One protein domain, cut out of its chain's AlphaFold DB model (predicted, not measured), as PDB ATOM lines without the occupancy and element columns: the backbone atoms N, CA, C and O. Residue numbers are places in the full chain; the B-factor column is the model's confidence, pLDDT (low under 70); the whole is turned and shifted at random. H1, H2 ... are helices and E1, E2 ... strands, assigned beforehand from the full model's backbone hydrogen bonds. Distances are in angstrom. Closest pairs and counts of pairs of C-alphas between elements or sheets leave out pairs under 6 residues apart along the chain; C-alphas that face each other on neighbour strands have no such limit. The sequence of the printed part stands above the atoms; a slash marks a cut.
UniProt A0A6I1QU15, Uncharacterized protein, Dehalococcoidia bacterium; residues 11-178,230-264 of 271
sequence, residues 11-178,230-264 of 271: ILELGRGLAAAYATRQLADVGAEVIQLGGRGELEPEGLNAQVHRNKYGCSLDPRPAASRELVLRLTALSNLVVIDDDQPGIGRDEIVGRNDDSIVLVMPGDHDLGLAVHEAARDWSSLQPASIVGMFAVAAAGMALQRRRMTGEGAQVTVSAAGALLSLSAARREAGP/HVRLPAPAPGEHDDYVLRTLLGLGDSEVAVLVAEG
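What this domain is: This is residues 11 to 178 and 230 to 264 of the 271 residues of an uncharacterized protein of Dehalococcoidia bacterium (UniProt A0A6I1QU15). A five-stranded parallel sheet forms the core, with H1 and the long H6 over one face, H4 over the other, and H3 grazing it. H7 leads away from H6, its residues 170 to 176 sticking out, while H9 lies at the opposite end of the longest axis. The sheet's order is E2 E1 E3 E4 E5. The printed part has 203 residues with nine named helices and five named strands, ordered E1 H1 E2 H2 H3 E3 H4 E4 H5 H6 E5 H7 H8 H9, class mixed. It is compact, with a radius of gyration of the C-alphas of 17.1 A, spanning 62 by 43 by 33 A.

How they stand to each other: The edge strands are E2, residues 33 to 36, and E5, residues 156 to 159; the inner ones are E1, residues 11 to 13, E3, residues 81 to 85, and E4, residues 104 to 108. Within hydrogen-bond range are N 13 and O 35, 2.8 A, N 83 and O 12, 2.8 A, N 84 and O 106, 3.0 A, and N 107 and O 158, 2.9 A. H1, residues 18 to 29, is on the sheet at a height of 8.5 A. E1, H1 and E2 form a strand-helix-strand unit, parallel neighbours with a helix between, with a right-handed crossover. H6, residues 125 to 152, is on the same face at 9.1 A, and its residues 130 to 139 touch H1 at a steep tilt of 54 degrees, C-alphas 23 and 135 being closest at 4.1 A. H7, residues 162 to 176, touches H6, closest C-alphas 134 and 165, 5.6 A. H5, residues 118 to 121, touches H6 only at the corner, only just, with 3 pairs of C-alphas within 8 A. The crossover of E4, H5, H6 and E5 is left-handed. H2, residues 48 to 52, touches H1, closest C-alphas 22 and 52, 5.5 A. H4, residues 93 to 99, is on the opposite face at 9.8 A. H3, residues 66 to 77, touches H4, closest C-alphas 77 and 99, 5.9 A. H8, residues 242 to 249, is close but not clearly touching to H3, and likewise to H9, residues 254 to 262. Not every O i to N i+4 pair is within hydrogen-bond range in H3, 6 of 8, and H6, 21 of 24.

Where its parts are: E1 begins at C-alpha 11, (-30.746, -2.798, -5.605). H6 is 40.8 A long and H7 21.2 A. H9 ends at C-alpha 262, (-15.834, 3.066, 16.912).

The domain as a whole: Residues 179 to 229 are not printed, a gap of 34.8 A between C-alphas 178 and 230. The links E2 to H2 and H2 to H3 are long. Mean pLDDT of the printed part is 83.0, with residues 39 to 47, 88 to 89, 115 to 129 and 162 to 178 under 70.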
ATOM      1  N   ILE A  11     -31.883  -1.955  -5.281       96.69
ATOM      2  CA  ILE A  11     -30.746  -2.798  -5.605       96.69
ATOM      3  C   ILE A  11     -29.670  -2.578  -4.551       96.69
ATOM      4  O   ILE A  11     -29.281  -1.438  -4.300       96.69
ATOM      5  N   LEU A  12     -29.173  -3.664  -3.972       96.06
ATOM      6  CA  LEU A  12     -28.021  -3.636  -3.080       96.06
ATOM      7  C   LEU A  12     -26.769  -4.057  -3.853       96.06
ATOM      8  O   LEU A  12     -26.671  -5.189  -4.318       96.06
ATOM      9  N   GLU A  13     -25.815  -3.146  -3.996       94.62
ATOM     10  CA  GLU A  13     -24.511  -3.398  -4.603       94.62
ATOM     11  C   GLU A  13     -23.492  -3.706  -3.501       94.62
ATOM     12  O   GLU A  13     -23.022  -2.809  -2.796       94.62
ATOM     13  N   LEU A  14     -23.167  -4.992  -3.357       91.94
ATOM     14  CA  LEU A  14     -22.076  -5.488  -2.511       91.94
ATOM     15  C   LEU A  14     -20.800  -5.754  -3.323       91.94
ATOM     16  O   LEU A  14     -19.726  -5.903  -2.741       91.94
ATOM     17  N   GLY A  15     -20.928  -5.822  -4.653       84.38
ATOM     18  CA  GLY A  15     -19.824  -6.018  -5.584       84.38
ATOM     19  C   GLY A  15     -18.708  -4.981  -5.426       84.38
ATOM     20  O   GLY A  15     -18.963  -3.789  -5.248       84.38
ATOM     21  N   ARG A  16     -17.492  -5.519  -5.487       79.88
ATOM     22  CA  ARG A  16     -16.106  -5.053  -5.669       79.88
ATOM     23  C   ARG A  16     -15.678  -4.595  -7.068       79.88
ATOM     24  O   ARG A  16     -14.855  -3.707  -7.238       79.88
ATOM     25  N   GLY A  17     -16.230  -5.226  -8.088       80.12
ATOM     26  CA  GLY A  17     -15.693  -5.126  -9.435       80.12
ATOM     27  C   GLY A  17     -16.182  -3.905 -10.198       80.12
ATOM     28  O   GLY A  17     -17.271  -3.373  -9.939       80.12
ATOM     29  N   LEU A  18     -15.422  -3.515 -11.220       82.31
ATOM     30  CA  LEU A  18     -15.870  -2.542 -12.219       82.31
ATOM     31  C   LEU A  18     -17.101  -3.053 -12.974       82.31
ATOM     32  O   LEU A  18     -17.994  -2.269 -13.297       82.31
ATOM     33  N   ALA A  19     -17.200  -4.364 -13.219       84.62
ATOM     34  CA  ALA A  19     -18.357  -4.956 -13.888       84.62
ATOM     35  C   ALA A  19     -19.654  -4.757 -13.086       84.62
ATOM     36  O   ALA A  19     -20.673  -4.345 -13.652       84.62
ATOM     37  N   ALA A  20     -19.611  -4.991 -11.769       88.88
ATOM     38  CA  ALA A  20     -20.733  -4.719 -10.874       88.88
ATOM     39  C   ALA A  20     -21.089  -3.229 -10.879       88.88
ATOM     40  O   ALA A  20     -22.256  -2.886 -11.083       88.88
ATOM     41  N   ALA A  21     -20.087  -2.349 -10.757       89.38
ATOM     42  CA  ALA A  21     -20.297  -0.906 -10.763       89.38
ATOM     43  C   ALA A  21     -20.967  -0.418 -12.064       89.38
ATOM     44  O   ALA A  21     -21.927   0.356 -12.008       89.38
ATOM     45  N   TYR A  22     -20.524  -0.914 -13.224       88.75
ATOM     46  CA  TYR A  22     -21.118  -0.614 -14.531       88.75
ATOM     47  C   TYR A  22     -22.550  -1.135 -14.672       88.75
ATOM     48  O   TYR A  22     -23.410  -0.436 -15.219       88.75
ATOM     49  N   ALA A  23     -22.818  -2.361 -14.217       91.50
ATOM     50  CA  ALA A  23     -24.148  -2.956 -14.286       91.50
ATOM     51  C   ALA A  23     -25.155  -2.138 -13.470       91.50
ATOM     52  O   ALA A  23     -26.196  -1.717 -13.976       91.50
ATOM     53  N   THR A  24     -24.833  -1.865 -12.210       94.44
ATOM     54  CA  THR A  24     -25.741  -1.171 -11.295       94.44
ATOM     55  C   THR A  24     -25.900   0.302 -11.644       94.44
ATOM     56  O   THR A  24     -27.002   0.820 -11.495       94.44
ATOM     57  N   ARG A  25     -24.872   0.969 -12.191       93.31
ATOM     58  CA  ARG A  25     -25.015   2.319 -12.762       93.31
ATOM     59  C   ARG A  25     -26.136   2.356 -13.791       93.31
ATOM     60  O   ARG A  25     -27.034   3.181 -13.697       93.31
ATOM     61  N   GLN A  26     -26.111   1.436 -14.750       93.12
ATOM     62  CA  GLN A  26     -27.111   1.386 -15.815       93.12
ATOM     63  C   GLN A  26     -28.525   1.123 -15.274       93.12
ATOM     64  O   GLN A  26     -29.499   1.658 -15.803       93.12
ATOM     65  N   LEU A  27     -28.650   0.349 -14.191       94.88
ATOM     66  CA  LEU A  27     -29.927   0.145 -13.500       94.88
ATOM     67  C   LEU A  27     -30.380   1.420 -12.758       94.88
ATOM     68  O   LEU A  27     -31.562   1.772 -12.804       94.88
ATOM     69  N   ALA A  28     -29.453   2.147 -12.126       95.69
ATOM     70  CA  ALA A  28     -29.716   3.427 -11.467       95.69
ATOM     71  C   ALA A  28     -30.160   4.512 -12.463       95.69
ATOM     72  O   ALA A  28     -31.104   5.267 -12.206       95.69
ATOM     73  N   ASP A  29     -29.519   4.552 -13.626       94.19
ATOM     74  CA  ASP A  29     -29.809   5.452 -14.742       94.19
ATOM     75  C   ASP A  29     -31.258   5.327 -15.218       94.19
ATOM     76  O   ASP A  29     -31.935   6.327 -15.454       94.19
ATOM     77  N   VAL A  30     -31.794   4.105 -15.249       93.62
ATOM     78  CA  VAL A  30     -33.204   3.843 -15.586       93.62
ATOM     79  C   VAL A  30     -34.128   3.816 -14.359       93.62
ATOM     80  O   VAL A  30     -35.255   3.314 -14.421       93.62
ATOM     81  N   GLY A  31     -33.678   4.411 -13.253       94.31
ATOM     82  CA  GLY A  31     -34.505   4.797 -12.113       94.31
ATOM     83  C   GLY A  31     -34.547   3.826 -10.940       94.31
ATOM     84  O   GLY A  31     -35.385   4.038 -10.061       94.31
ATOM     85  N   ALA A  32     -33.699   2.797 -10.911       96.25
ATOM     86  CA  ALA A  32     -33.545   1.978  -9.714       96.25
ATOM     87  C   ALA A  32     -32.897   2.785  -8.577       96.25
ATOM     88  O   ALA A  32     -32.059   3.662  -8.801       96.25
ATOM     89  N   GLU A  33     -33.269   2.465  -7.344       97.50
ATOM     90  CA  GLU A  33     -32.559   2.903  -6.150       97.50
ATOM     91  C   GLU A  33     -31.402   1.940  -5.890       97.50
ATOM     92  O   GLU A  33     -31.610   0.830  -5.405       97.50
ATOM     93  N   VAL A  34     -30.187   2.349  -6.243       97.44
ATOM     94  CA  VAL A  34     -28.982   1.545  -6.023       97.44
ATOM     95  C   VAL A  34     -28.281   2.016  -4.759       97.44
ATOM     96  O   VAL A  34     -27.843   3.164  -4.695       97.44
ATOM     97  N   ILE A  35     -28.156   1.123  -3.780       96.81
ATOM     98  CA  ILE A  35     -27.405   1.334  -2.543       96.81
ATOM     99  C   ILE A  35     -26.071   0.612  -2.676       96.81
ATOM    100  O   ILE A  35     -26.035  -0.612  -2.778       96.81
ATOM    101  N   GLN A  36     -24.984   1.369  -2.657       94.38
ATOM    102  CA  GLN A  36     -23.625   0.856  -2.753       94.38
ATOM    103  C   GLN A  36     -22.964   0.884  -1.377       94.38
ATOM    104  O   GLN A  36     -22.883   1.948  -0.760       94.38
ATOM    105  N   LEU A  37     -22.478  -0.267  -0.908       92.69
ATOM    106  CA  LEU A  37     -21.795  -0.381   0.386       92.69
ATOM    107  C   LEU A  37     -20.267  -0.271   0.269       92.69
ATOM    108  O   LEU A  37     -19.679  -0.479  -0.796       92.69
ATOM    109  N   GLY A  38     -19.618   0.034   1.394       84.69
ATOM    110  CA  GLY A  38     -18.165   0.040   1.550       84.69
ATOM    111  C   GLY A  38     -17.437   1.254   0.971       84.69
ATOM    112  O   GLY A  38     -16.236   1.143   0.743       84.69
ATOM    113  N   GLY A  39     -18.132   2.370   0.706       67.50
ATOM    114  CA  GLY A  39     -17.516   3.667   0.381       67.50
ATOM    115  C   GLY A  39     -16.413   3.590  -0.685       67.50
ATOM    116  O   GLY A  39     -15.238   3.763  -0.388       67.50
ATOM    117  N   ARG A  40     -16.774   3.296  -1.939       62.62
ATOM    118  CA  ARG A  40     -15.805   2.889  -2.983       62.62
ATOM    119  C   ARG A  40     -15.266   4.051  -3.832       62.62
ATOM    120  O   ARG A  40     -14.559   3.825  -4.804       62.62
ATOM    121  N   GLY A  41     -15.597   5.284  -3.443       53.22
ATOM    122  CA  GLY A  41     -15.244   6.524  -4.137       53.22
ATOM    123  C   GLY A  41     -13.752   6.712  -4.406       53.22
ATOM    124  O   GLY A  41     -13.360   7.225  -5.448       53.22
ATOM    125  N   GLU A  42     -12.940   6.282  -3.443       49.88
ATOM    126  CA  GLU A  42     -11.557   6.735  -3.271       49.88
ATOM    127  C   GLU A  42     -10.507   5.805  -3.891       49.88
ATOM    128  O   GLU A  42      -9.345   6.185  -4.000       49.88
ATOM    129  N   LEU A  43     -10.890   4.584  -4.278       54.09
ATOM    130  CA  LEU A  43      -9.960   3.595  -4.845       54.09
ATOM    131  C   LEU A  43      -9.822   3.717  -6.367       54.09
ATOM    132  O   LEU A  43      -8.894   3.150  -6.940       54.09
ATOM    133  N   GLU A  44     -10.738   4.444  -7.004       65.81
ATOM    134  CA  GLU A  44     -10.792   4.594  -8.451       65.81
ATOM    135  C   GLU A  44     -10.066   5.869  -8.907       65.81
ATOM    136  O   GLU A  44     -10.126   6.895  -8.222       65.81
ATOM    137  N   PRO A  45      -9.418   5.847 -10.084       63.50
ATOM    138  CA  PRO A  45      -8.825   7.031 -10.688       63.50
ATOM    139  C   PRO A  45      -9.826   8.180 -10.810       63.50
ATOM    140  O   PRO A  45     -11.025   7.983 -11.051       63.50
ATOM    141  N   GLU A  46      -9.306   9.402 -10.711       60.50
ATOM    142  CA  GLU A  46     -10.098  10.612 -10.884       60.50
ATOM    143  C   GLU A  46     -10.827  10.590 -12.241       60.50
ATOM    144  O   GLU A  46     -10.236  10.336 -13.288       60.50
ATOM    145  N   GLY A  47     -12.146  10.804 -12.217       69.69
ATOM    146  CA  GLY A  47     -13.011  10.749 -13.400       69.69
ATOM    147  C   GLY A  47     -13.725   9.411 -13.608       69.69
ATOM    148  O   GLY A  47     -14.923   9.428 -13.894       69.69
ATOM    149  N   LEU A  48     -13.069   8.264 -13.375       77.06
ATOM    150  CA  LEU A  48     -13.723   6.953 -13.512       77.06
ATOM    151  C   LEU A  48     -14.826   6.786 -12.467       77.06
ATOM    152  O   LEU A  48     -15.944   6.388 -12.800       77.06
ATOM    153  N   ASN A  49     -14.548   7.196 -11.225       80.56
ATOM    154  CA  ASN A  49     -15.539   7.165 -10.157       80.56
ATOM    155  C   ASN A  49     -16.839   7.893 -10.547       80.56
ATOM    156  O   ASN A  49     -17.944   7.369 -10.396       80.56
ATOM    157  N   ALA A  50     -16.678   9.091 -11.108       82.00
ATOM    158  CA  ALA A  50     -17.781   9.948 -11.502       82.00
ATOM    159  C   ALA A  50     -18.644   9.303 -12.601       82.00
ATOM    160  O   ALA A  50     -19.862   9.467 -12.602       82.00
ATOM    161  N   GLN A  51     -18.027   8.521 -13.490       80.62
ATOM    162  CA  GLN A  51     -18.735   7.804 -14.542       80.62
ATOM    163  C   GLN A  51     -19.472   6.572 -14.011       80.62
ATOM    164  O   GLN A  51     -20.664   6.426 -14.276       80.62
ATOM    165  N   VAL A  52     -18.815   5.696 -13.246       86.12
ATOM    166  CA  VAL A  52     -19.391   4.387 -12.876       86.12
ATOM    167  C   VAL A  52     -20.266   4.397 -11.619       86.12
ATOM    168  O   VAL A  52     -20.980   3.426 -11.366       86.12
ATOM    169  N   HIS A  53     -20.268   5.482 -10.839       90.62
ATOM    170  CA  HIS A  53     -21.039   5.559  -9.590       90.62
ATOM    171  C   HIS A  53     -22.138   6.626  -9.565       90.62
ATOM    172  O   HIS A  53     -22.835   6.751  -8.559       90.62
ATOM    173  N   ARG A  54     -22.352   7.362 -10.663       91.88
ATOM    174  CA  ARG A  54     -23.485   8.295 -10.789       91.88
ATOM    175  C   ARG A  54     -24.834   7.617 -10.527       91.88
ATOM    176  O   ARG A  54     -24.982   6.415 -10.742       91.88
ATOM    177  N   ASN A  55     -25.825   8.402 -10.102       94.94
ATOM    178  CA  ASN A  55     -27.187   7.950  -9.775       94.94
ATOM    179  C   ASN A  55     -27.319   6.966  -8.593       94.94
ATOM    180  O   ASN A  55     -28.439   6.519  -8.319       94.94
ATOM    181  N   LYS A  56     -26.231   6.654  -7.875       95.44
ATOM    182  CA  LYS A  56     -26.214   5.719  -6.738       95.44
ATOM    183  C   LYS A  56     -26.212   6.434  -5.385       95.44
ATOM    184  O   LYS A  56     -25.756   7.565  -5.261       95.44
ATOM    185  N   TYR A  57     -26.654   5.711  -4.360       95.38
ATOM    186  CA  TYR A  57     -26.579   6.097  -2.954       95.38
ATOM    187  C   TYR A  57     -25.400   5.371  -2.300       95.38
ATOM    188  O   TYR A  57     -25.447   4.158  -2.093       95.38
ATOM    189  N   GLY A  58     -24.325   6.102  -2.003       93.06
ATOM    190  CA  GLY A  58     -23.113   5.555  -1.387       93.06
ATOM    191  C   GLY A  58     -23.174   5.547   0.141       93.06
ATOM    192  O   GLY A  58     -23.355   6.604   0.749       93.06
ATOM    193  N   CYS A  59     -22.975   4.376   0.747       94.06
ATOM    194  CA  CYS A  59     -22.848   4.182   2.190       94.06
ATOM    195  C   CYS A  59     -21.475   3.588   2.540       94.06
ATOM    196  O   CYS A  59     -20.950   2.716   1.843       94.06
ATOM    197  N   SER A  60     -20.883   4.077   3.623       93.38
ATOM    198  CA  SER A  60     -19.556   3.714   4.119       93.38
ATOM    199  C   SER A  60     -19.531   2.420   4.938       93.38
ATOM    200  O   SER A  60     -18.448   1.960   5.288       93.38
ATOM    201  N   LEU A  61     -20.692   1.815   5.221       93.75
ATOM    202  CA  LEU A  61     -20.799   0.527   5.913       93.75
ATOM    203  C   LEU A  61     -19.984  -0.544   5.175       93.75
ATOM    204  O   LEU A  61     -20.320  -0.904   4.045       93.75
ATOM    205  N   ASP A  62     -18.940  -1.073   5.812       91.25
ATOM    206  CA  ASP A  62     -18.123  -2.157   5.270       91.25
ATOM    207  C   ASP A  62     -18.872  -3.495   5.407       91.25
ATOM    208  O   ASP A  62     -19.187  -3.907   6.526       91.25
ATOM    209  N   PRO A  63     -19.160  -4.214   4.310       90.62
ATOM    210  CA  PRO A  63     -19.902  -5.471   4.379       90.62
ATOM    211  C   PRO A  63     -19.063  -6.688   4.815       90.62
ATOM    212  O   PRO A  63     -19.608  -7.787   4.913       90.62
ATOM    213  N   ARG A  64     -17.746  -6.538   5.029       87.56
ATOM    214  CA  ARG A  64     -16.827  -7.660   5.309       87.56
ATOM    215  C   ARG A  64     -16.750  -8.079   6.781       87.56
ATOM    216  O   ARG A  64     -16.694  -9.286   7.031       87.56
ATOM    217  N   PRO A  65     -16.682  -7.156   7.761       89.94
ATOM    218  CA  PRO A  65     -16.578  -7.539   9.162       89.94
ATOM    219  C   PRO A  65     -17.791  -8.350   9.619       89.94
ATOM    220  O   PRO A  65     -18.927  -8.057   9.258       89.94
ATOM    221  N   ALA A  66     -17.582  -9.331  10.499       89.25
ATOM    222  CA  ALA A  66     -18.691 -10.107  11.061       89.25
ATOM    223  C   ALA A  66     -19.724  -9.218  11.788       89.25
ATOM    224  O   ALA A  66     -20.916  -9.516  11.760       89.25
ATOM    225  N   ALA A  67     -19.274  -8.102  12.373       89.62
ATOM    226  CA  ALA A  67     -20.112  -7.125  13.065       89.62
ATOM    227  C   ALA A  67     -21.150  -6.437  12.153       89.62
ATOM    228  O   ALA A  67     -22.226  -6.078  12.625       89.62
ATOM    229  N   SER A  68     -20.893  -6.298  10.843       92.31
ATOM    230  CA  SER A  68     -21.859  -5.702   9.904       92.31
ATOM    231  C   SER A  68     -22.821  -6.711   9.285       92.31
ATOM    232  O   SER A  68     -23.785  -6.318   8.626       92.31
ATOM    233  N   ARG A  69     -22.602  -8.012   9.503       92.25
ATOM    234  CA  ARG A  69     -23.285  -9.083   8.772       92.25
ATOM    235  C   ARG A  69     -24.808  -9.003   8.846       92.25
ATOM    236  O   ARG A  69     -25.461  -9.024   7.806       92.25
ATOM    237  N   GLU A  70     -25.382  -8.877  10.042       93.81
ATOM    238  CA  GLU A  70     -26.846  -8.789  10.184       93.81
ATOM    239  C   GLU A  70     -27.400  -7.512   9.539       93.81
ATOM    240  O   GLU A  70     -28.476  -7.534   8.949       93.81
ATOM    241  N   LEU A  71     -26.659  -6.402   9.579       95.69
ATOM    242  CA  LEU A  71     -27.078  -5.158   8.931       95.69
ATOM    243  C   LEU A  71     -27.146  -5.324   7.411       95.69
ATOM    244  O   LEU A  71     -28.127  -4.919   6.788       95.69
ATOM    245  N   VAL A  72     -26.151  -5.985   6.817       94.62
ATOM    246  CA  VAL A  72     -26.145  -6.281   5.379       94.62
ATOM    247  C   VAL A  72     -27.274  -7.254   5.014       94.62
ATOM    248  O   VAL A  72     -27.977  -7.013   4.036       94.62
ATOM    249  N   LEU A  73     -27.540  -8.294   5.819       93.94
ATOM    250  CA  LEU A  73     -28.690  -9.189   5.599       93.94
ATOM    251  C   LEU A  73     -30.029  -8.444   5.680       93.94
ATOM    252  O   LEU A  73     -30.931  -8.689   4.880       93.94
ATOM    253  N   ARG A  74     -30.179  -7.491   6.603       95.31
ATOM    254  CA  ARG A  74     -31.381  -6.646   6.671       95.31
ATOM    255  C   ARG A  74     -31.539  -5.778   5.422       95.31
ATOM    256  O   ARG A  74     -32.648  -5.680   4.905       95.31
ATOM    257  N   LEU A  75     -30.458  -5.201   4.894       95.25
ATOM    258  CA  LEU A  75     -30.498  -4.468   3.620       95.25
ATOM    259  C   LEU A  75     -30.858  -5.376   2.440       95.25
ATOM    260  O   LEU A  75     -31.636  -4.972   1.573       95.25
ATOM    261  N   THR A  76     -30.353  -6.610   2.429       93.44
ATOM    262  CA  THR A  76     -30.737  -7.636   1.454       93.44
ATOM    263  C   THR A  76     -32.240  -7.906   1.493       93.44
ATOM    264  O   THR A  76     -32.887  -7.894   0.451       93.44
ATOM    265  N   ALA A  77     -32.828  -8.061   2.684       92.50
ATOM    266  CA  ALA A  77     -34.270  -8.279   2.839       92.50
ATOM    267  C   ALA A  77     -35.119  -7.116   2.292       92.50
ATOM    268  O   ALA A  77     -36.241  -7.311   1.834       92.50
ATOM    269  N   LEU A  78     -34.580  -5.896   2.344       93.69
ATOM    270  CA  LEU A  78     -35.233  -4.686   1.845       93.69
ATOM    271  C   LEU A  78     -35.053  -4.475   0.336       93.69
ATOM    272  O   LEU A  78     -35.668  -3.562  -0.222       93.69
ATOM    273  N   SER A  79     -34.199  -5.266  -0.313       94.06
ATOM    274  CA  SER A  79     -33.810  -5.105  -1.712       94.06
ATOM    275  C   SER A  79     -34.438  -6.198  -2.571       94.06
ATOM    276  O   SER A  79     -34.655  -7.322  -2.127       94.06
ATOM    277  N   ASN A  80     -34.764  -5.877  -3.823       89.31
ATOM    278  CA  ASN A  80     -35.298  -6.871  -4.759       89.31
ATOM    279  C   ASN A  80     -34.230  -7.518  -5.635       89.31
ATOM    280  O   ASN A  80     -34.475  -8.597  -6.181       89.31
ATOM    281  N   LEU A  81     -33.069  -6.879  -5.739       94.00
ATOM    282  CA  LEU A  81     -31.908  -7.391  -6.436       94.00
ATOM    283  C   LEU A  81     -30.658  -7.117  -5.598       94.00
ATOM    284  O   LEU A  81     -30.493  -6.020  -5.066       94.00
ATOM    285  N   VAL A  82     -29.779  -8.105  -5.489       94.62
ATOM    286  CA  VAL A  82     -28.468  -7.979  -4.849       94.62
ATOM    287  C   VAL A  82     -27.400  -8.317  -5.877       94.62
ATOM    288  O   VAL A  82     -27.488  -9.350  -6.539       94.62
ATOM    289  N   VAL A  83     -26.410  -7.442  -6.019       93.25
ATOM    290  CA  VAL A  83     -25.246  -7.653  -6.881       93.25
ATOM    291  C   VAL A  83     -24.043  -7.971  -6.010       93.25
ATOM    292  O   VAL A  83     -23.683  -7.177  -5.140       93.25
ATOM    293  N   ILE A  84     -23.419  -9.114  -6.268       91.19
ATOM    294  CA  ILE A  84     -22.174  -9.552  -5.635       91.19
ATOM    295  C   ILE A  84     -21.156  -9.898  -6.720       91.19
ATOM    296  O   ILE A  84     -21.555 -10.217  -7.841       91.19
ATOM    297  N   ASP A  85     -19.875  -9.918  -6.375       87.31
ATOM    298  CA  ASP A  85     -18.881 -10.593  -7.213       87.31
ATOM    299  C   ASP A  85     -18.660 -12.025  -6.720       87.31
ATOM    300  O   ASP A  85     -18.958 -12.357  -5.569       87.31
ATOM    301  N   ASP A  86     -18.157 -12.886  -7.592       83.88
ATOM    302  CA  ASP A  86     -17.862 -14.284  -7.290       83.88
ATOM    303  C   ASP A  86     -16.565 -14.509  -6.506       83.88
ATOM    304  O   ASP A  86     -16.447 -15.545  -5.848       83.88
ATOM    305  N   ASP A  87     -15.641 -13.549  -6.523       74.81
ATOM    306  CA  ASP A  87     -14.334 -13.634  -5.865       74.81
ATOM    307  C   ASP A  87     -14.257 -12.908  -4.508       74.81
ATOM    308  O   ASP A  87     -13.240 -12.996  -3.814       74.81
ATOM    309  N   GLN A  88     -15.320 -12.210  -4.088       68.62
ATOM    310  CA  GLN A  88     -15.279 -11.359  -2.895       68.62
ATOM    311  C   GLN A  88     -15.743 -12.072  -1.610       68.62
ATOM    312  O   GLN A  88     -16.817 -12.682  -1.578       68.62
ATOM    313  N   PRO A  89     -14.993 -11.940  -0.495       63.19
ATOM    314  CA  PRO A  89     -15.419 -12.435   0.810       63.19
ATOM    315  C   PRO A  89     -16.543 -11.567   1.400       63.19
ATOM    316  O   PRO A  89     -16.520 -10.340   1.287       63.19
ATOM    317  N   GLY A  90     -17.506 -12.183   2.092       71.75
ATOM    318  CA  GLY A  90     -18.602 -11.460   2.741       71.75
ATOM    319  C   GLY A  90     -19.853 -12.309   2.963       71.75
ATOM    320  O   GLY A  90     -19.805 -13.355   3.616       71.75
ATOM    321  N   ILE A  91     -20.994 -11.825   2.472       81.94
ATOM    322  CA  ILE A  91     -22.266 -12.555   2.515       81.94
ATOM    323  C   ILE A  91     -22.382 -13.443   1.280       81.94
ATOM    324  O   ILE A  91     -22.292 -12.958   0.152       81.94
ATOM    325  N   GLY A  92     -22.594 -14.739   1.503       82.12
ATOM    326  CA  GLY A  92     -22.766 -15.706   0.428       82.12
ATOM    327  C   GLY A  92     -24.141 -15.626  -0.236       82.12
ATOM    328  O   GLY A  92     -25.119 -15.139   0.335       82.12
ATOM    329  N   ARG A  93     -24.233 -16.184  -1.447       84.44
ATOM    330  CA  ARG A  93     -25.484 -16.294  -2.223       84.44
ATOM    331  C   ARG A  93     -26.594 -16.978  -1.425       84.44
ATOM    332  O   ARG A  93     -27.715 -16.481  -1.390       84.44
ATOM    333  N   ASP A  94     -26.260 -18.078  -0.757       86.38
ATOM    334  CA  ASP A  94     -27.221 -18.880   0.006       86.38
ATOM    335  C   ASP A  94     -27.804 -18.105   1.187       86.38
ATOM    336  O   ASP A  94     -28.976 -18.251   1.517       86.38
ATOM    337  N   GLU A  95     -27.013 -17.226   1.798       88.75
ATOM    338  CA  GLU A  95     -27.467 -16.394   2.911       88.75
ATOM    339  C   GLU A  95     -28.357 -15.247   2.445       88.75
ATOM    340  O   GLU A  95     -29.320 -14.899   3.124       88.75
ATOM    341  N   ILE A  96     -28.055 -14.681   1.274       87.50
ATOM    342  CA  ILE A  96     -28.908 -13.676   0.635       87.50
ATOM    343  C   ILE A  96     -30.288 -14.269   0.358       87.50
ATOM    344  O   ILE A  96     -31.300 -13.681   0.741       87.50
ATOM    345  N   VAL A  97     -30.323 -15.449  -0.263       83.31
ATOM    346  CA  VAL A  97     -31.576 -16.143  -0.586       83.31
ATOM    347  C   VAL A  97     -32.297 -16.571   0.683       83.31
ATOM    348  O   VAL A  97     -33.466 -16.245   0.836       83.31
ATOM    349  N   GLY A  98     -31.593 -17.158   1.655       83.94
ATOM    350  CA  GLY A  98     -32.191 -17.551   2.932       83.94
ATOM    351  C   GLY A  98     -32.793 -16.391   3.732       83.94
ATOM    352  O   GLY A  98     -33.602 -16.616   4.632       83.94
ATOM    353  N   ARG A  99     -32.429 -15.139   3.423       86.81
ATOM    354  CA  ARG A  99     -33.035 -13.950   4.031       86.81
ATOM    355  C   ARG A  99     -34.276 -13.457   3.289       86.81
ATOM    356  O   ARG A  99     -35.143 -12.847   3.918       86.81
ATOM    357  N   ASN A 100     -34.339 -13.678   1.982       80.88
ATOM    358  CA  ASN A 100     -35.450 -13.301   1.122       80.88
ATOM    359  C   ASN A 100     -35.432 -14.176  -0.140       80.88
ATOM    360  O   ASN A 100     -34.695 -13.881  -1.087       80.88
ATOM    361  N   ASP A 101     -36.275 -15.213  -0.148       75.12
ATOM    362  CA  ASP A 101     -36.366 -16.212  -1.224       75.12
ATOM    363  C   ASP A 101     -36.781 -15.603  -2.577       75.12
ATOM    364  O   ASP A 101     -36.477 -16.148  -3.640       75.12
ATOM    365  N   ASP A 102     -37.411 -14.424  -2.556       77.62
ATOM    366  CA  ASP A 102     -37.803 -13.697  -3.763       77.62
ATOM    367  C   ASP A 102     -36.688 -12.778  -4.297       77.62
ATOM    368  O   ASP A 102     -36.874 -12.072  -5.297       77.62
ATOM    369  N   SER A 103     -35.531 -12.727  -3.632       80.12
ATOM    370  CA  SER A 103     -34.402 -11.908  -4.075       80.12
ATOM    371  C   SER A 103     -33.869 -12.393  -5.411       80.12
ATOM    372  O   SER A 103     -33.704 -13.589  -5.659       80.12
ATOM    373  N   ILE A 104     -33.529 -11.441  -6.273       89.75
ATOM    374  CA  ILE A 104     -32.705 -11.725  -7.439       89.75
ATOM    375  C   ILE A 104     -31.249 -11.539  -7.028       89.75
ATOM    376  O   ILE A 104     -30.878 -10.462  -6.567       89.75
ATOM    377  N   VAL A 105     -30.420 -12.563  -7.195       91.00
ATOM    378  CA  VAL A 105     -28.980 -12.464  -6.921       91.00
ATOM    379  C   VAL A 105     -28.243 -12.464  -8.242       91.00
ATOM    380  O   VAL A 105     -28.254 -13.463  -8.961       91.00
ATOM    381  N   LEU A 106     -27.625 -11.334  -8.567       90.50
ATOM    382  CA  LEU A 106     -26.757 -11.193  -9.720       90.50
ATOM    383  C   LEU A 106     -25.316 -11.390  -9.262       90.50
ATOM    384  O   LEU A 106     -24.815 -10.645  -8.421       90.50
ATOM    385  N   VAL A 107     -24.664 -12.398  -9.821       89.75
ATOM    386  CA  VAL A 107     -23.275 -12.706  -9.506       89.75
ATOM    387  C   VAL A 107     -22.411 -12.300 -10.682       89.75
ATOM    388  O   VAL A 107     -22.588 -12.805 -11.795       89.75
ATOM    389  N   MET A 108     -21.503 -11.379 -10.412       87.38
ATOM    390  CA  MET A 108     -20.584 -10.796 -11.370       87.38
ATOM    391  C   MET A 108     -19.226 -11.493 -11.283       87.38
ATOM    392  O   MET A 108     -18.837 -11.904 -10.191       87.38
ATOM    393  N   PRO A 109     -18.499 -11.619 -12.402       83.69
ATOM    394  CA  PRO A 109     -17.104 -12.016 -12.344       83.69
ATOM    395  C   PRO A 109     -16.298 -10.891 -11.692       83.69
ATOM    396  O   PRO A 109     -16.480  -9.717 -12.039       83.69
ATOM    397  N   GLY A 110     -15.424 -11.254 -10.762       75.75
ATOM    398  CA  GLY A 110     -14.484 -10.328 -10.148       75.75
ATOM    399  C   GLY A 110     -13.493  -9.728 -11.144       75.75
ATOM    400  O   GLY A 110     -13.275 -10.236 -12.248       75.75
ATOM    401  N   ASP A 111     -12.849  -8.632 -10.744       75.06
ATOM    402  CA  ASP A 111     -11.896  -7.918 -11.602       75.06
ATOM    403  C   ASP A 111     -10.681  -8.789 -11.971       75.06
ATOM    404  O   ASP A 111     -10.168  -8.687 -13.087       75.06
ATOM    405  N   HIS A 112     -10.268  -9.713 -11.093       73.38
ATOM    406  CA  HIS A 112      -9.203 -10.677 -11.387       73.38
ATOM    407  C   HIS A 112      -9.530 -11.576 -12.587       73.38
ATOM    408  O   HIS A 112      -8.685 -11.748 -13.468       73.38
ATOM    409  N   ASP A 113     -10.759 -12.088 -12.666       71.31
ATOM    410  CA  ASP A 113     -11.223 -12.942 -13.766       71.31
ATOM    411  C   ASP A 113     -11.381 -12.171 -15.082       71.31
ATOM    412  O   ASP A 113     -11.338 -12.749 -16.173       71.31
ATOM    413  N   LEU A 114     -11.528 -10.850 -14.991       70.88
ATOM    414  CA  LEU A 114     -11.551  -9.946 -16.135       70.88
ATOM    415  C   LEU A 114     -10.155  -9.450 -16.536       70.88
ATOM    416  O   LEU A 114     -10.034  -8.768 -17.555       70.88
ATOM    417  N   GLY A 115      -9.110  -9.792 -15.773       68.56
ATOM    418  CA  GLY A 115      -7.753  -9.287 -15.980       68.56
ATOM    419  C   GLY A 115      -7.631  -7.782 -15.726       68.56
ATOM    420  O   GLY A 115      -6.818  -7.121 -16.367       68.56
ATOM    421  N   LEU A 116      -8.460  -7.233 -14.836       66.44
ATOM    422  CA  LEU A 116      -8.528  -5.808 -14.536       66.44
ATOM    423  C   LEU A 116      -7.790  -5.511 -13.236       66.44
ATOM    424  O   LEU A 116      -8.249  -5.845 -12.149       66.44
ATOM    425  N   ALA A 117      -6.654  -4.827 -13.331       62.81
ATOM    426  CA  ALA A 117      -6.115  -4.088 -12.199       62.81
ATOM    427  C   ALA A 117      -6.582  -2.632 -12.311       62.81
ATOM    428  O   ALA A 117      -6.329  -1.999 -13.331       62.81
ATOM    429  N   VAL A 118      -7.213  -2.073 -11.272       62.19
ATOM    430  CA  VAL A 118      -7.746  -0.687 -11.269       62.19
ATOM    431  C   VAL A 118      -6.719   0.342 -11.773       62.19
ATOM    432  O   VAL A 118      -7.032   1.210 -12.586       62.19
ATOM    433  N   HIS A 119      -5.454   0.203 -11.360       59.97
ATOM    434  CA  HIS A 119      -4.364   1.092 -11.785       59.97
ATOM    435  C   HIS A 119      -3.949   0.921 -13.255       59.97
ATOM    436  O   HIS A 119      -3.496   1.873 -13.889       59.97
ATOM    437  N   GLU A 120      -4.089  -0.282 -13.810       56.22
ATOM    438  CA  GLU A 120      -3.849  -0.552 -15.234       56.22
ATOM    439  C   GLU A 120      -5.046  -0.096 -16.077       56.22
ATOM    440  O   GLU A 120      -4.858   0.530 -17.120       56.22
ATOM    441  N   ALA A 121      -6.265  -0.281 -15.559       58.81
ATOM    442  CA  ALA A 121      -7.515   0.157 -16.166       58.81
ATOM    443  C   ALA A 121      -7.606   1.676 -16.349       58.81
ATOM    444  O   ALA A 121      -8.114   2.168 -17.355       58.81
ATOM    445  N   ALA A 122      -7.017   2.420 -15.414       56.56
ATOM    446  CA  ALA A 122      -6.847   3.866 -15.489       56.56
ATOM    447  C   ALA A 122      -6.007   4.336 -16.688       56.56
ATOM    448  O   ALA A 122      -6.148   5.471 -17.141       56.56
ATOM    449  N   ARG A 123      -5.062   3.501 -17.137       57.44
ATOM    450  CA  ARG A 123      -4.044   3.867 -18.131       57.44
ATOM    451  C   ARG A 123      -4.432   3.472 -19.548       57.44
ATOM    452  O   ARG A 123      -3.915   4.070 -20.487       57.44
ATOM    453  N   ASP A 124      -5.317   2.491 -19.699       63.41
ATOM    454  CA  ASP A 124      -5.734   1.968 -20.995       63.41
ATOM    455  C   ASP A 124      -7.251   1.751 -21.042       63.41
ATOM    456  O   ASP A 124      -7.781   0.782 -20.504       63.41
ATOM    457  N   TRP A 125      -7.961   2.626 -21.756       59.16
ATOM    458  CA  TRP A 125      -9.414   2.540 -21.924       59.16
ATOM    459  C   TRP A 125      -9.876   1.228 -22.573       59.16
ATOM    460  O   TRP A 125     -10.997   0.771 -22.338       59.16
ATOM    461  N   SER A 126      -9.021   0.584 -23.376       61.12
ATOM    462  CA  SER A 126      -9.352  -0.702 -23.995       61.12
ATOM    463  C   SER A 126      -9.518  -1.813 -22.954       61.12
ATOM    464  O   SER A 126     -10.335  -2.718 -23.144       61.12
ATOM    465  N   SER A 127      -8.842  -1.689 -21.811       61.97
ATOM    466  CA  SER A 127      -8.994  -2.607 -20.687       61.97
ATOM    467  C   SER A 127     -10.300  -2.391 -19.911       61.97
ATOM    468  O   SER A 127     -10.758  -3.314 -19.261       61.97
ATOM    469  N   LEU A 128     -11.006  -1.261 -20.050       65.50
ATOM    470  CA  LEU A 128     -12.345  -1.085 -19.455       65.50
ATOM    471  C   LEU A 128     -13.457  -1.798 -20.252       65.50
ATOM    472  O   LEU A 128     -14.555  -2.028 -19.730       65.50
ATOM    473  N   GLN A 129     -13.196  -2.178 -21.512       68.38
ATOM    474  CA  GLN A 129     -14.206  -2.783 -22.390       68.38
ATOM    475  C   GLN A 129     -14.812  -4.083 -21.829       68.38
ATOM    476  O   GLN A 129     -16.043  -4.176 -21.808       68.38
ATOM    477  N   PRO A 130     -14.032  -5.063 -21.327       71.06
ATOM    478  CA  PRO A 130     -14.574  -6.287 -20.737       71.06
ATOM    479  C   PRO A 130     -15.592  -6.025 -19.619       71.06
ATOM    480  O   PRO A 130     -16.692  -6.575 -19.673       71.06
ATOM    481  N   ALA A 131     -15.282  -5.137 -18.664       74.25
ATOM    482  CA  ALA A 131     -16.194  -4.796 -17.568       74.25
ATOM    483  C   ALA A 131     -17.503  -4.175 -18.070       74.25
ATOM    484  O   ALA A 131     -18.582  -4.561 -17.620       74.25
ATOM    485  N   SER A 132     -17.426  -3.247 -19.030       74.25
ATOM    486  CA  SER A 132     -18.617  -2.591 -19.587       74.25
ATOM    487  C   SER A 132     -19.538  -3.572 -20.332       74.25
ATOM    488  O   SER A 132     -20.759  -3.523 -20.170       74.25
ATOM    489  N   ILE A 133     -18.967  -4.521 -21.083       77.44
ATOM    490  CA  ILE A 133     -19.720  -5.537 -21.830       77.44
ATOM    491  C   ILE A 133     -20.371  -6.523 -20.865       77.44
ATOM    492  O   ILE A 133     -21.570  -6.783 -20.972       77.44
ATOM    493  N   VAL A 134     -19.613  -7.040 -19.894       81.56
ATOM    494  CA  VAL A 134     -20.152  -7.912 -18.841       81.56
ATOM    495  C   VAL A 134     -21.270  -7.196 -18.084       81.56
ATOM    496  O   VAL A 134     -22.343  -7.770 -17.890       81.56
ATOM    497  N   GLY A 135     -21.067  -5.923 -17.739       79.06
ATOM    498  CA  GLY A 135     -22.080  -5.078 -17.117       79.06
ATOM    499  C   GLY A 135     -23.355  -4.949 -17.960       79.06
ATOM    500  O   GLY A 135     -24.459  -5.013 -17.427       79.06
ATOM    501  N   MET A 136     -23.237  -4.834 -19.285       82.50
ATOM    502  CA  MET A 136     -24.388  -4.783 -20.195       82.50
ATOM    503  C   MET A 136     -25.166  -6.110 -20.236       82.50
ATOM    504  O   MET A 136     -26.399  -6.106 -20.171       82.50
ATOM    505  N   PHE A 137     -24.474  -7.255 -20.277       82.50
ATOM    506  CA  PHE A 137     -25.125  -8.570 -20.173       82.50
ATOM    507  C   PHE A 137     -25.836  -8.744 -18.830       82.50
ATOM    508  O   PHE A 137     -26.955  -9.255 -18.789       82.50
ATOM    509  N   ALA A 138     -25.223  -8.266 -17.749       85.06
ATOM    510  CA  ALA A 138     -25.817  -8.227 -16.421       85.06
ATOM    511  C   ALA A 138     -27.140  -7.453 -16.378       85.06
ATOM    512  O   ALA A 138     -28.106  -7.938 -15.789       85.06
ATOM    513  N   VAL A 139     -27.228  -6.294 -17.039       85.62
ATOM    514  CA  VAL A 139     -28.479  -5.519 -17.130       85.62
ATOM    515  C   VAL A 139     -29.575  -6.318 -17.837       85.62
ATOM    516  O   VAL A 139     -30.707  -6.371 -17.351       85.62
ATOM    517  N   ALA A 140     -29.253  -6.987 -18.948       86.00
ATOM    518  CA  ALA A 140     -30.211  -7.842 -19.652       86.00
ATOM    519  C   ALA A 140     -30.672  -9.020 -18.775       86.00
ATOM    520  O   ALA A 140     -31.871  -9.297 -18.682       86.00
ATOM    521  N   ALA A 141     -29.736  -9.673 -18.082       85.25
ATOM    522  CA  ALA A 141     -30.012 -10.747 -17.131       85.25
ATOM    523  C   ALA A 141     -30.927 -10.281 -15.987       85.25
ATOM    524  O   ALA A 141     -31.932 -10.934 -15.699       85.25
ATOM    525  N   ALA A 142     -30.632  -9.125 -15.387       86.94
ATOM    526  CA  ALA A 142     -31.453  -8.509 -14.351       86.94
ATOM    527  C   ALA A 142     -32.870  -8.199 -14.862       86.94
ATOM    528  O   ALA A 142     -33.849  -8.517 -14.188       86.94
ATOM    529  N   GLY A 143     -33.002  -7.648 -16.073       85.62
ATOM    530  CA  GLY A 143     -34.297  -7.384 -16.702       85.62
ATOM    531  C   GLY A 143     -35.127  -8.654 -16.913       85.62
ATOM    532  O   GLY A 143     -36.311  -8.684 -16.568       85.62
ATOM    533  N   MET A 144     -34.508  -9.727 -17.413       86.31
ATOM    534  CA  MET A 144     -35.168 -11.028 -17.578       86.31
ATOM    535  C   MET A 144     -35.575 -11.644 -16.235       86.31
ATOM    536  O   MET A 144     -36.693 -12.144 -16.110       86.31
ATOM    537  N   ALA A 145     -34.712 -11.570 -15.220       85.81
ATOM    538  CA  ALA A 145     -35.005 -12.064 -13.878       85.81
ATOM    539  C   ALA A 145     -36.161 -11.292 -13.225       85.81
ATOM    540  O   ALA A 145     -37.090 -11.902 -12.699       85.81
ATOM    541  N   LEU A 146     -36.162  -9.958 -13.329       86.94
ATOM    542  CA  LEU A 146     -37.255  -9.109 -12.851       86.94
ATOM    543  C   LEU A 146     -38.569  -9.431 -13.569       86.94
ATOM    544  O   LEU A 146     -39.618  -9.494 -12.930       86.94
ATOM    545  N   GLN A 147     -38.525  -9.658 -14.883       85.81
ATOM    546  CA  GLN A 147     -39.705 -10.041 -15.653       85.81
ATOM    547  C   GLN A 147     -40.219 -11.425 -15.245       85.81
ATOM    548  O   GLN A 147     -41.423 -11.584 -15.050       85.81
ATOM    549  N   ARG A 148     -39.331 -12.412 -15.063       84.38
ATOM    550  CA  ARG A 148     -39.700 -13.739 -14.553       84.38
ATOM    551  C   ARG A 148     -40.365 -13.624 -13.186       84.38
ATOM    552  O   ARG A 148     -41.485 -14.100 -13.045       84.38
ATOM    553  N   ARG A 149     -39.745 -12.914 -12.239       85.88
ATOM    554  CA  ARG A 149     -40.300 -12.692 -10.897       85.88
ATOM    555  C   ARG A 149     -41.681 -12.046 -10.943       85.88
ATOM    556  O   ARG A 149     -42.572 -12.456 -10.213       85.88
ATOM    557  N   ARG A 150     -41.908 -11.069 -11.827       85.88
ATOM    558  CA  ARG A 150     -43.247 -10.476 -12.015       85.88
ATOM    559  C   ARG A 150     -44.295 -11.492 -12.469       85.88
ATOM    560  O   ARG A 150     -45.463 -11.321 -12.144       85.88
ATOM    561  N   MET A 151     -43.897 -12.498 -13.246       84.19
ATOM    562  CA  MET A 151     -44.802 -13.524 -13.768       84.19
ATOM    563  C   MET A 151     -45.019 -14.678 -12.784       84.19
ATOM    564  O   MET A 151     -46.119 -15.221 -12.743       84.19
ATOM    565  N   THR A 152     -43.995 -15.066 -12.020       85.56
ATOM    566  CA  THR A 152     -44.017 -16.282 -11.187       85.56
ATOM    567  C   THR A 152     -44.049 -16.014  -9.684       85.56
ATOM    568  O   THR A 152     -44.348 -16.922  -8.922       85.56
ATOM    569  N   GLY A 153     -43.725 -14.798  -9.241       82.81
ATOM    570  CA  GLY A 153     -43.479 -14.456  -7.835       82.81
ATOM    571  C   GLY A 153     -42.072 -14.820  -7.348       82.81
ATOM    572  O   GLY A 153     -41.555 -14.160  -6.458       82.81
ATOM    573  N   GLU A 154     -41.426 -15.794  -7.986       79.62
ATOM    574  CA  GLU A 154     -40.158 -16.378  -7.542       79.62
ATOM    575  C   GLU A 154     -38.935 -15.506  -7.856       79.62
ATOM    576  O   GLU A 154     -38.811 -14.931  -8.945       79.62
ATOM    577  N   GLY A 155     -37.982 -15.489  -6.922       81.94
ATOM    578  CA  GLY A 155     -36.637 -14.966  -7.135       81.94
ATOM    579  C   GLY A 155     -35.842 -15.759  -8.178       81.94
ATOM    580  O   GLY A 155     -36.265 -16.792  -8.710       81.94
ATOM    581  N   ALA A 156     -34.651 -15.263  -8.503       80.94
ATOM    582  CA  ALA A 156     -33.756 -15.941  -9.433       80.94
ATOM    583  C   ALA A 156     -32.296 -15.662  -9.092       80.94
ATOM    584  O   ALA A 156     -31.913 -14.530  -8.811       80.94
ATOM    585  N   GLN A 157     -31.466 -16.690  -9.195       79.12
ATOM    586  CA  GLN A 157     -30.021 -16.528  -9.151       79.12
ATOM    587  C   GLN A 157     -29.490 -16.506 -10.580       79.12
ATOM    588  O   GLN A 157     -29.812 -17.389 -11.379       79.12
ATOM    589  N   VAL A 158     -28.700 -15.489 -10.907       82.81
ATOM    590  CA  VAL A 158     -28.151 -15.302 -12.247       82.81
ATOM    591  C   VAL A 158     -26.660 -15.028 -12.142       82.81
ATOM    592  O   VAL A 158     -26.242 -13.968 -11.684       82.81
ATOM    593  N   THR A 159     -25.857 -15.988 -12.590       81.81
ATOM    594  CA  THR A 159     -24.409 -15.816 -12.734       81.81
ATOM    595  C   THR A 159     -24.103 -15.294 -14.129       81.81
ATOM    596  O   THR A 159     -24.493 -15.908 -15.124       81.81
ATOM    597  N   VAL A 160     -23.389 -14.177 -14.208       79.75
ATOM    598  CA  VAL A 160     -22.936 -13.593 -15.470       79.75
ATOM    599  C   VAL A 160     -21.513 -14.073 -15.732       79.75
ATOM    600  O   VAL A 160     -20.630 -13.894 -14.906       79.75
ATOM    601  N   SER A 161     -21.279 -14.716 -16.875       75.06
ATOM    602  CA  SER A 161     -19.965 -15.276 -17.209       75.06
ATOM    603  C   SER A 161     -19.124 -14.299 -18.032       75.06
ATOM    604  O   SER A 161     -19.541 -13.883 -19.118       75.06
ATOM    605  N   ALA A 162     -17.901 -14.022 -17.568       68.75
ATOM    606  CA  ALA A 162     -16.891 -13.281 -18.325       68.75
ATOM    607  C   ALA A 162     -16.567 -13.949 -19.673       68.75
ATOM    608  O   ALA A 162     -16.512 -13.279 -20.703       68.75
ATOM    609  N   ALA A 163     -16.425 -15.279 -19.696       66.56
ATOM    610  CA  ALA A 163     -16.090 -16.028 -20.909       66.56
ATOM    611  C   ALA A 163     -17.157 -15.872 -22.006       66.56
ATOM    612  O   ALA A 163     -16.818 -15.670 -23.172       66.56
ATOM    613  N   GLY A 164     -18.443 -15.913 -21.637       62.94
ATOM    614  CA  GLY A 164     -19.545 -15.693 -22.579       62.94
ATOM    615  C   GLY A 164     -19.521 -14.287 -23.182       62.94
ATOM    616  O   GLY A 164     -19.592 -14.137 -24.401       62.94
ATOM    617  N   ALA A 165     -19.338 -13.268 -22.340       66.00
ATOM    618  CA  ALA A 165     -19.248 -11.872 -22.767       66.00
ATOM    619  C   ALA A 165     -18.036 -11.611 -23.686       66.00
ATOM    620  O   ALA A 165     -18.162 -10.960 -24.727       66.00
ATOM    621  N   LEU A 166     -16.870 -12.161 -23.337       65.75
ATOM    622  CA  LEU A 166     -15.637 -12.036 -24.118       65.75
ATOM    623  C   LEU A 166     -15.724 -12.767 -25.465       65.75
ATOM    624  O   LEU A 166     -15.254 -12.244 -26.477       65.75
ATOM    625  N   LEU A 167     -16.365 -13.941 -25.519       67.12
ATOM    626  CA  LEU A 167     -16.608 -14.647 -26.778       67.12
ATOM    627  C   LEU A 167     -17.506 -13.831 -27.713       67.12
ATOM    628  O   LEU A 167     -17.174 -13.704 -28.892       67.12
ATOM    629  N   SER A 168     -18.575 -13.213 -27.201       61.03
ATOM    630  CA  SER A 168     -19.424 -12.309 -27.989       61.03
ATOM    631  C   SER A 168     -18.647 -11.111 -28.541       61.03
ATOM    632  O   SER A 168     -18.793 -10.784 -29.718       61.03
ATOM    633  N   LEU A 169     -17.758 -10.503 -27.746       63.38
ATOM    634  CA  LEU A 169     -16.876  -9.431 -28.224       63.38
ATOM    635  C   LEU A 169     -15.929  -9.922 -29.327       63.38
ATOM    636  O   LEU A 169     -15.730  -9.249 -30.339       63.38
ATOM    637  N   SER A 170     -15.337 -11.103 -29.137       64.50
ATOM    638  CA  SER A 170     -14.417 -11.694 -30.110       64.50
ATOM    639  C   SER A 170     -15.107 -12.007 -31.442       64.50
ATOM    640  O   SER A 170     -14.515 -11.789 -32.499       64.50
ATOM    641  N   ALA A 171     -16.365 -12.456 -31.399       64.06
ATOM    642  CA  ALA A 171     -17.185 -12.689 -32.580       64.06
ATOM    643  C   ALA A 171     -17.489 -11.371 -33.304       64.06
ATOM    644  O   ALA A 171     -17.195 -11.260 -34.491       64.06
ATOM    645  N   ALA A 172     -17.933 -10.339 -32.576       61.66
ATOM    646  CA  ALA A 172     -18.202  -9.018 -33.146       61.66
ATOM    647  C   ALA A 172     -16.963  -8.401 -33.828       61.66
ATOM    648  O   ALA A 172     -17.061  -7.838 -34.915       61.66
ATOM    649  N   ARG A 173     -15.764  -8.559 -33.241       63.06
ATOM    650  CA  ARG A 173     -14.502  -8.100 -33.860       63.06
ATOM    651  C   ARG A 173     -14.136  -8.879 -35.124       63.06
ATOM    652  O   ARG A 173     -13.615  -8.292 -36.069       63.06
ATOM    653  N   ARG A 174     -14.385 -10.193 -35.149       63.44
ATOM    654  CA  ARG A 174     -14.159 -11.022 -36.348       63.44
ATOM    655  C   ARG A 174     -15.104 -10.636 -37.480       63.44
ATOM    656  O   ARG A 174     -14.670 -10.620 -38.626       63.44
ATOM    657  N   GLU A 175     -16.349 -10.309 -37.152       65.44
ATOM    658  CA  GLU A 175     -17.353  -9.853 -38.117       65.44
ATOM    659  C   GLU A 175     -17.040  -8.456 -38.674       65.44
ATOM    660  O   GLU A 175     -17.222  -8.237 -39.868       65.44
ATOM    661  N   ALA A 176     -16.510  -7.539 -37.856       59.59
ATOM    662  CA  ALA A 176     -16.116  -6.199 -38.306       59.59
ATOM    663  C   ALA A 176     -14.845  -6.194 -39.187       59.59
ATOM    664  O   ALA A 176     -14.640  -5.295 -39.998       59.59
ATOM    665  N   GLY A 177     -13.980  -7.204 -39.059       55.28
ATOM    666  CA  GLY A 177     -12.707  -7.279 -39.777       55.28
ATOM    667  C   GLY A 177     -11.603  -6.374 -39.186       55.28
ATOM    668  O   GLY A 177     -11.883  -5.384 -38.506       55.28
ATOM    669  N   PRO A 178     -10.314  -6.700 -39.417       57.22
ATOM    670  CA  PRO A 178      -9.182  -6.052 -38.746       57.22
ATOM    671  C   PRO A 178      -8.993  -4.566 -39.096       57.22
ATOM    672  O   PRO A 178      -8.532  -3.808 -38.247       57.22
ATOM    673  N   HIS A 230     -31.743  10.451 -17.694       90.50
ATOM    674  CA  HIS A 230     -30.629  11.398 -17.642       90.50
ATOM    675  C   HIS A 230     -29.832  11.142 -16.359       90.50
ATOM    676  O   HIS A 230     -30.287  10.404 -15.469       90.50
ATOM    677  N   VAL A 231     -28.660  11.757 -16.229       92.44
ATOM    678  CA  VAL A 231     -27.898  11.696 -14.975       92.44
ATOM    679  C   VAL A 231     -28.590  12.568 -13.918       92.44
ATOM    680  O   VAL A 231     -28.579  13.791 -13.998       92.44
ATOM    681  N   ARG A 232     -29.236  11.939 -12.929       92.12
ATOM    682  CA  ARG A 232     -30.031  12.600 -11.875       92.12
ATOM    683  C   ARG A 232     -29.176  13.044 -10.690       92.12
ATOM    684  O   ARG A 232     -29.476  14.065 -10.081       92.12
ATOM    685  N   LEU A 233     -28.166  12.252 -10.332       92.00
ATOM    686  CA  LEU A 233     -27.245  12.500  -9.223       92.00
ATOM    687  C   LEU A 233     -25.804  12.252  -9.688       92.00
ATOM    688  O   LEU A 233     -25.574  11.290 -10.434       92.00
ATOM    689  N   PRO A 234     -24.831  13.064  -9.237       91.94
ATOM    690  CA  PRO A 234     -23.418  12.756  -9.427       91.94
ATOM    691  C   PRO A 234     -23.043  11.466  -8.680       91.94
ATOM    692  O   PRO A 234     -23.855  10.885  -7.958       91.94
ATOM    693  N   ALA A 235     -21.807  10.997  -8.861       90.00
ATOM    694  CA  ALA A 235     -21.285   9.943  -7.998       90.00
ATOM    695  C   ALA A 235     -21.295  10.410  -6.530       90.00
ATOM    696  O   ALA A 235     -20.931  11.562  -6.272       90.00
ATOM    697  N   PRO A 236     -21.720   9.547  -5.591       90.00
ATOM    698  CA  PRO A 236     -21.846   9.923  -4.195       90.00
ATOM    699  C   PRO A 236     -20.473  10.164  -3.568       90.00
ATOM    700  O   PRO A 236     -19.533   9.394  -3.787       90.00
ATOM    701  N   ALA A 237     -20.374  11.195  -2.735       86.44
ATOM    702  CA  ALA A 237     -19.215  11.392  -1.882       86.44
ATOM    703  C   ALA A 237     -19.110  10.260  -0.832       86.44
ATOM    704  O   ALA A 237     -20.115   9.620  -0.489       86.44
ATOM    705  N   PRO A 238     -17.907   9.995  -0.289       84.62
ATOM    706  CA  PRO A 238     -17.724   9.016   0.778       84.62
ATOM    707  C   PRO A 238     -18.663   9.284   1.964       84.62
ATOM    708  O   PRO A 238     -18.664  10.371   2.538       84.62
ATOM    709  N   GLY A 239     -19.498   8.299   2.310       88.00
ATOM    710  CA  GLY A 239     -20.449   8.393   3.427       88.00
ATOM    711  C   GLY A 239     -21.572   9.426   3.249       88.00
ATOM    712  O   GLY A 239     -22.228   9.809   4.226       88.00
ATOM    713  N   GLU A 240     -21.814   9.913   2.025       91.31
ATOM    714  CA  GLU A 240     -22.860  10.910   1.752       91.31
ATOM    715  C   GLU A 240     -24.243  10.421   2.200       91.31
ATOM    716  O   GLU A 240     -25.019  11.192   2.764       91.31
ATOM    717  N   HIS A 241     -24.526   9.126   2.033       95.00
ATOM    718  CA  HIS A 241     -25.841   8.549   2.301       95.00
ATOM    719  C   HIS A 241     -25.877   7.633   3.532       95.00
ATOM    720  O   HIS A 241     -26.814   6.847   3.682       95.00
ATOM    721  N   ASP A 242     -24.907   7.748   4.444       95.38
ATOM    722  CA  ASP A 242     -24.872   6.942   5.674       95.38
ATOM    723  C   ASP A 242     -26.119   7.141   6.529       95.38
ATOM    724  O   ASP A 242     -26.732   6.172   6.965       95.38
ATOM    725  N   ASP A 243     -26.567   8.383   6.708       95.88
ATOM    726  CA  ASP A 243     -27.752   8.673   7.518       95.88
ATOM    727  C   ASP A 243     -29.018   8.067   6.892       95.88
ATOM    728  O   ASP A 243     -29.887   7.541   7.594       95.88
ATOM    729  N   TYR A 244     -29.109   8.086   5.560       97.25
ATOM    730  CA  TYR A 244     -30.209   7.455   4.840       97.25
ATOM    731  C   TYR A 244     -30.204   5.938   5.060       97.25
ATOM    732  O   TYR A 244     -31.201   5.362   5.494       97.25
ATOM    733  N   VAL A 245     -29.072   5.276   4.835       97.31
ATOM    734  CA  VAL A 245     -29.000   3.814   4.920       97.31
ATOM    735  C   VAL A 245     -29.085   3.325   6.370       97.31
ATOM    736  O   VAL A 245     -29.911   2.468   6.686       97.31
ATOM    737  N   LEU A 246     -28.284   3.884   7.275       97.25
ATOM    738  CA  LEU A 246     -28.171   3.417   8.658       97.25
ATOM    739  C   LEU A 246     -29.385   3.812   9.506       97.25
ATOM    740  O   LEU A 246     -29.911   2.981  10.244       97.25
ATOM    741  N   ARG A 247     -29.877   5.051   9.390       96.69
ATOM    742  CA  ARG A 247     -31.009   5.506  10.215       96.69
ATOM    743  C   ARG A 247     -32.349   5.285   9.533       96.69
ATOM    744  O   ARG A 247     -33.266   4.770  10.159       96.69
ATOM    745  N   THR A 248     -32.484   5.641   8.255       97.75
ATOM    746  CA  THR A 248     -33.799   5.571   7.588       97.75
ATOM    747  C   THR A 248     -34.160   4.143   7.192       97.75
ATOM    748  O   THR A 248     -35.277   3.705   7.457       97.75
ATOM    749  N   LEU A 249     -33.237   3.394   6.577       97.44
ATOM    750  CA  LEU A 249     -33.528   2.029   6.119       97.44
ATOM    751  C   LEU A 249     -33.335   0.983   7.219       97.44
ATOM    752  O   LEU A 249     -34.160   0.082   7.363       97.44
ATOM    753  N   LEU A 250     -32.254   1.098   7.993       97.44
ATOM    754  CA  LEU A 250     -31.925   0.153   9.059       97.44
ATOM    755  C   LEU A 250     -32.454   0.559  10.440       97.44
ATOM    756  O   LEU A 250     -32.390  -0.255  11.361       97.44
ATOM    757  N   GLY A 251     -33.018   1.756  10.602       97.44
ATOM    758  CA  GLY A 251     -33.638   2.168  11.864       97.44
ATOM    759  C   GLY A 251     -32.666   2.265  13.040       97.44
ATOM    760  O   GLY A 251     -33.116   2.151  14.177       97.44
ATOM    761  N   LEU A 252     -31.360   2.410  12.786       97.62
ATOM    762  CA  LEU A 252     -30.354   2.472  13.844       97.62
ATOM    763  C   LEU A 252     -30.412   3.816  14.575       97.62
ATOM    764  O   LEU A 252     -30.527   4.875  13.952       97.62
ATOM    765  N   GLY A 253     -30.298   3.765  15.901       97.19
ATOM    766  CA  GLY A 253     -30.141   4.941  16.749       97.19
ATOM    767  C   GLY A 253     -28.704   5.468  16.769       97.19
ATOM    768  O   GLY A 253     -27.758   4.789  16.365       97.19
ATOM    769  N   ASP A 254     -28.513   6.676  17.306       95.19
ATOM    770  CA  ASP A 254     -27.193   7.324  17.342       95.19
ATOM    771  C   ASP A 254     -26.147   6.522  18.128       95.19
ATOM    772  O   ASP A 254     -24.981   6.489  17.741       95.19
ATOM    773  N   SER A 255     -26.553   5.826  19.197       96.38
ATOM    774  CA  SER A 255     -25.649   4.966  19.968       96.38
ATOM    775  C   SER A 255     -25.161   3.759  19.169       96.38
ATOM    776  O   SER A 255     -24.001   3.383  19.288       96.38
ATOM    777  N   GLU A 256     -26.022   3.158  18.345       96.38
ATOM    778  CA  GLU A 256     -25.660   2.003  17.517       96.38
ATOM    779  C   GLU A 256     -24.722   2.428  16.388       96.38
ATOM    780  O   GLU A 256     -23.696   1.792  16.163       96.38
ATOM    781  N   VAL A 257     -25.017   3.554  15.730       95.56
ATOM    782  CA  VAL A 257     -24.133   4.123  14.704       95.56
ATOM    783  C   VAL A 257     -22.771   4.491  15.301       95.56
ATOM    784  O   VAL A 257     -21.744   4.184  14.700       95.56
ATOM    785  N   ALA A 258     -22.734   5.084  16.498       94.69
ATOM    786  CA  ALA A 258     -21.481   5.415  17.174       94.69
ATOM    787  C   ALA A 258     -20.622   4.174  17.474       94.69
ATOM    788  O   ALA A 258     -19.401   4.237  17.328       94.69
ATOM    789  N   VAL A 259     -21.240   3.044  17.844       95.38
ATOM    790  CA  VAL A 259     -20.531   1.765  18.028       95.38
ATOM    791  C   VAL A 259     -19.927   1.288  16.710       95.38
ATOM    792  O   VAL A 259     -18.740   0.983  16.672       95.38
ATOM    793  N   LEU A 260     -20.691   1.305  15.614       95.00
ATOM    794  CA  LEU A 260     -20.185   0.885  14.300       95.00
ATOM    795  C   LEU A 260     -19.007   1.747  13.821       95.00
ATOM    796  O   LEU A 260     -18.064   1.229  13.224       95.00
ATOM    797  N   VAL A 261     -19.039   3.051  14.098       94.38
ATOM    798  CA  VAL A 261     -17.919   3.957  13.801       94.38
ATOM    799  C   VAL A 261     -16.709   3.634  14.681       94.38
ATOM    800  O   VAL A 261     -15.592   3.549  14.175       94.38
ATOM    801  N   ALA A 262     -16.912   3.409  15.982       94.00
ATOM    802  CA  ALA A 262     -15.834   3.066  16.912       94.00
ATOM    803  C   ALA A 262     -15.161   1.722  16.576       94.00
ATOM    804  O   ALA A 262     -13.956   1.571  16.768       94.00
ATOM    805  N   GLU A 263     -15.922   0.766  16.043       93.81
ATOM    806  CA  GLU A 263     -15.428  -0.535  15.583       93.81
ATOM    807  C   GLU A 263     -14.785  -0.486  14.185       93.81
ATOM    808  O   GLU A 263     -14.270  -1.499  13.709       93.81
ATOM    809  N   GLY A 264     -14.799   0.671  13.511       91.50
ATOM    810  CA  GLY A 264     -14.271   0.823  12.151       91.50
ATOM    811  C   GLY A 264     -15.112   0.120  11.081       91.50
ATOM    812  O   GLY A 264     -14.627  -0.139   9.983       91.50
TER     813      GLY A 264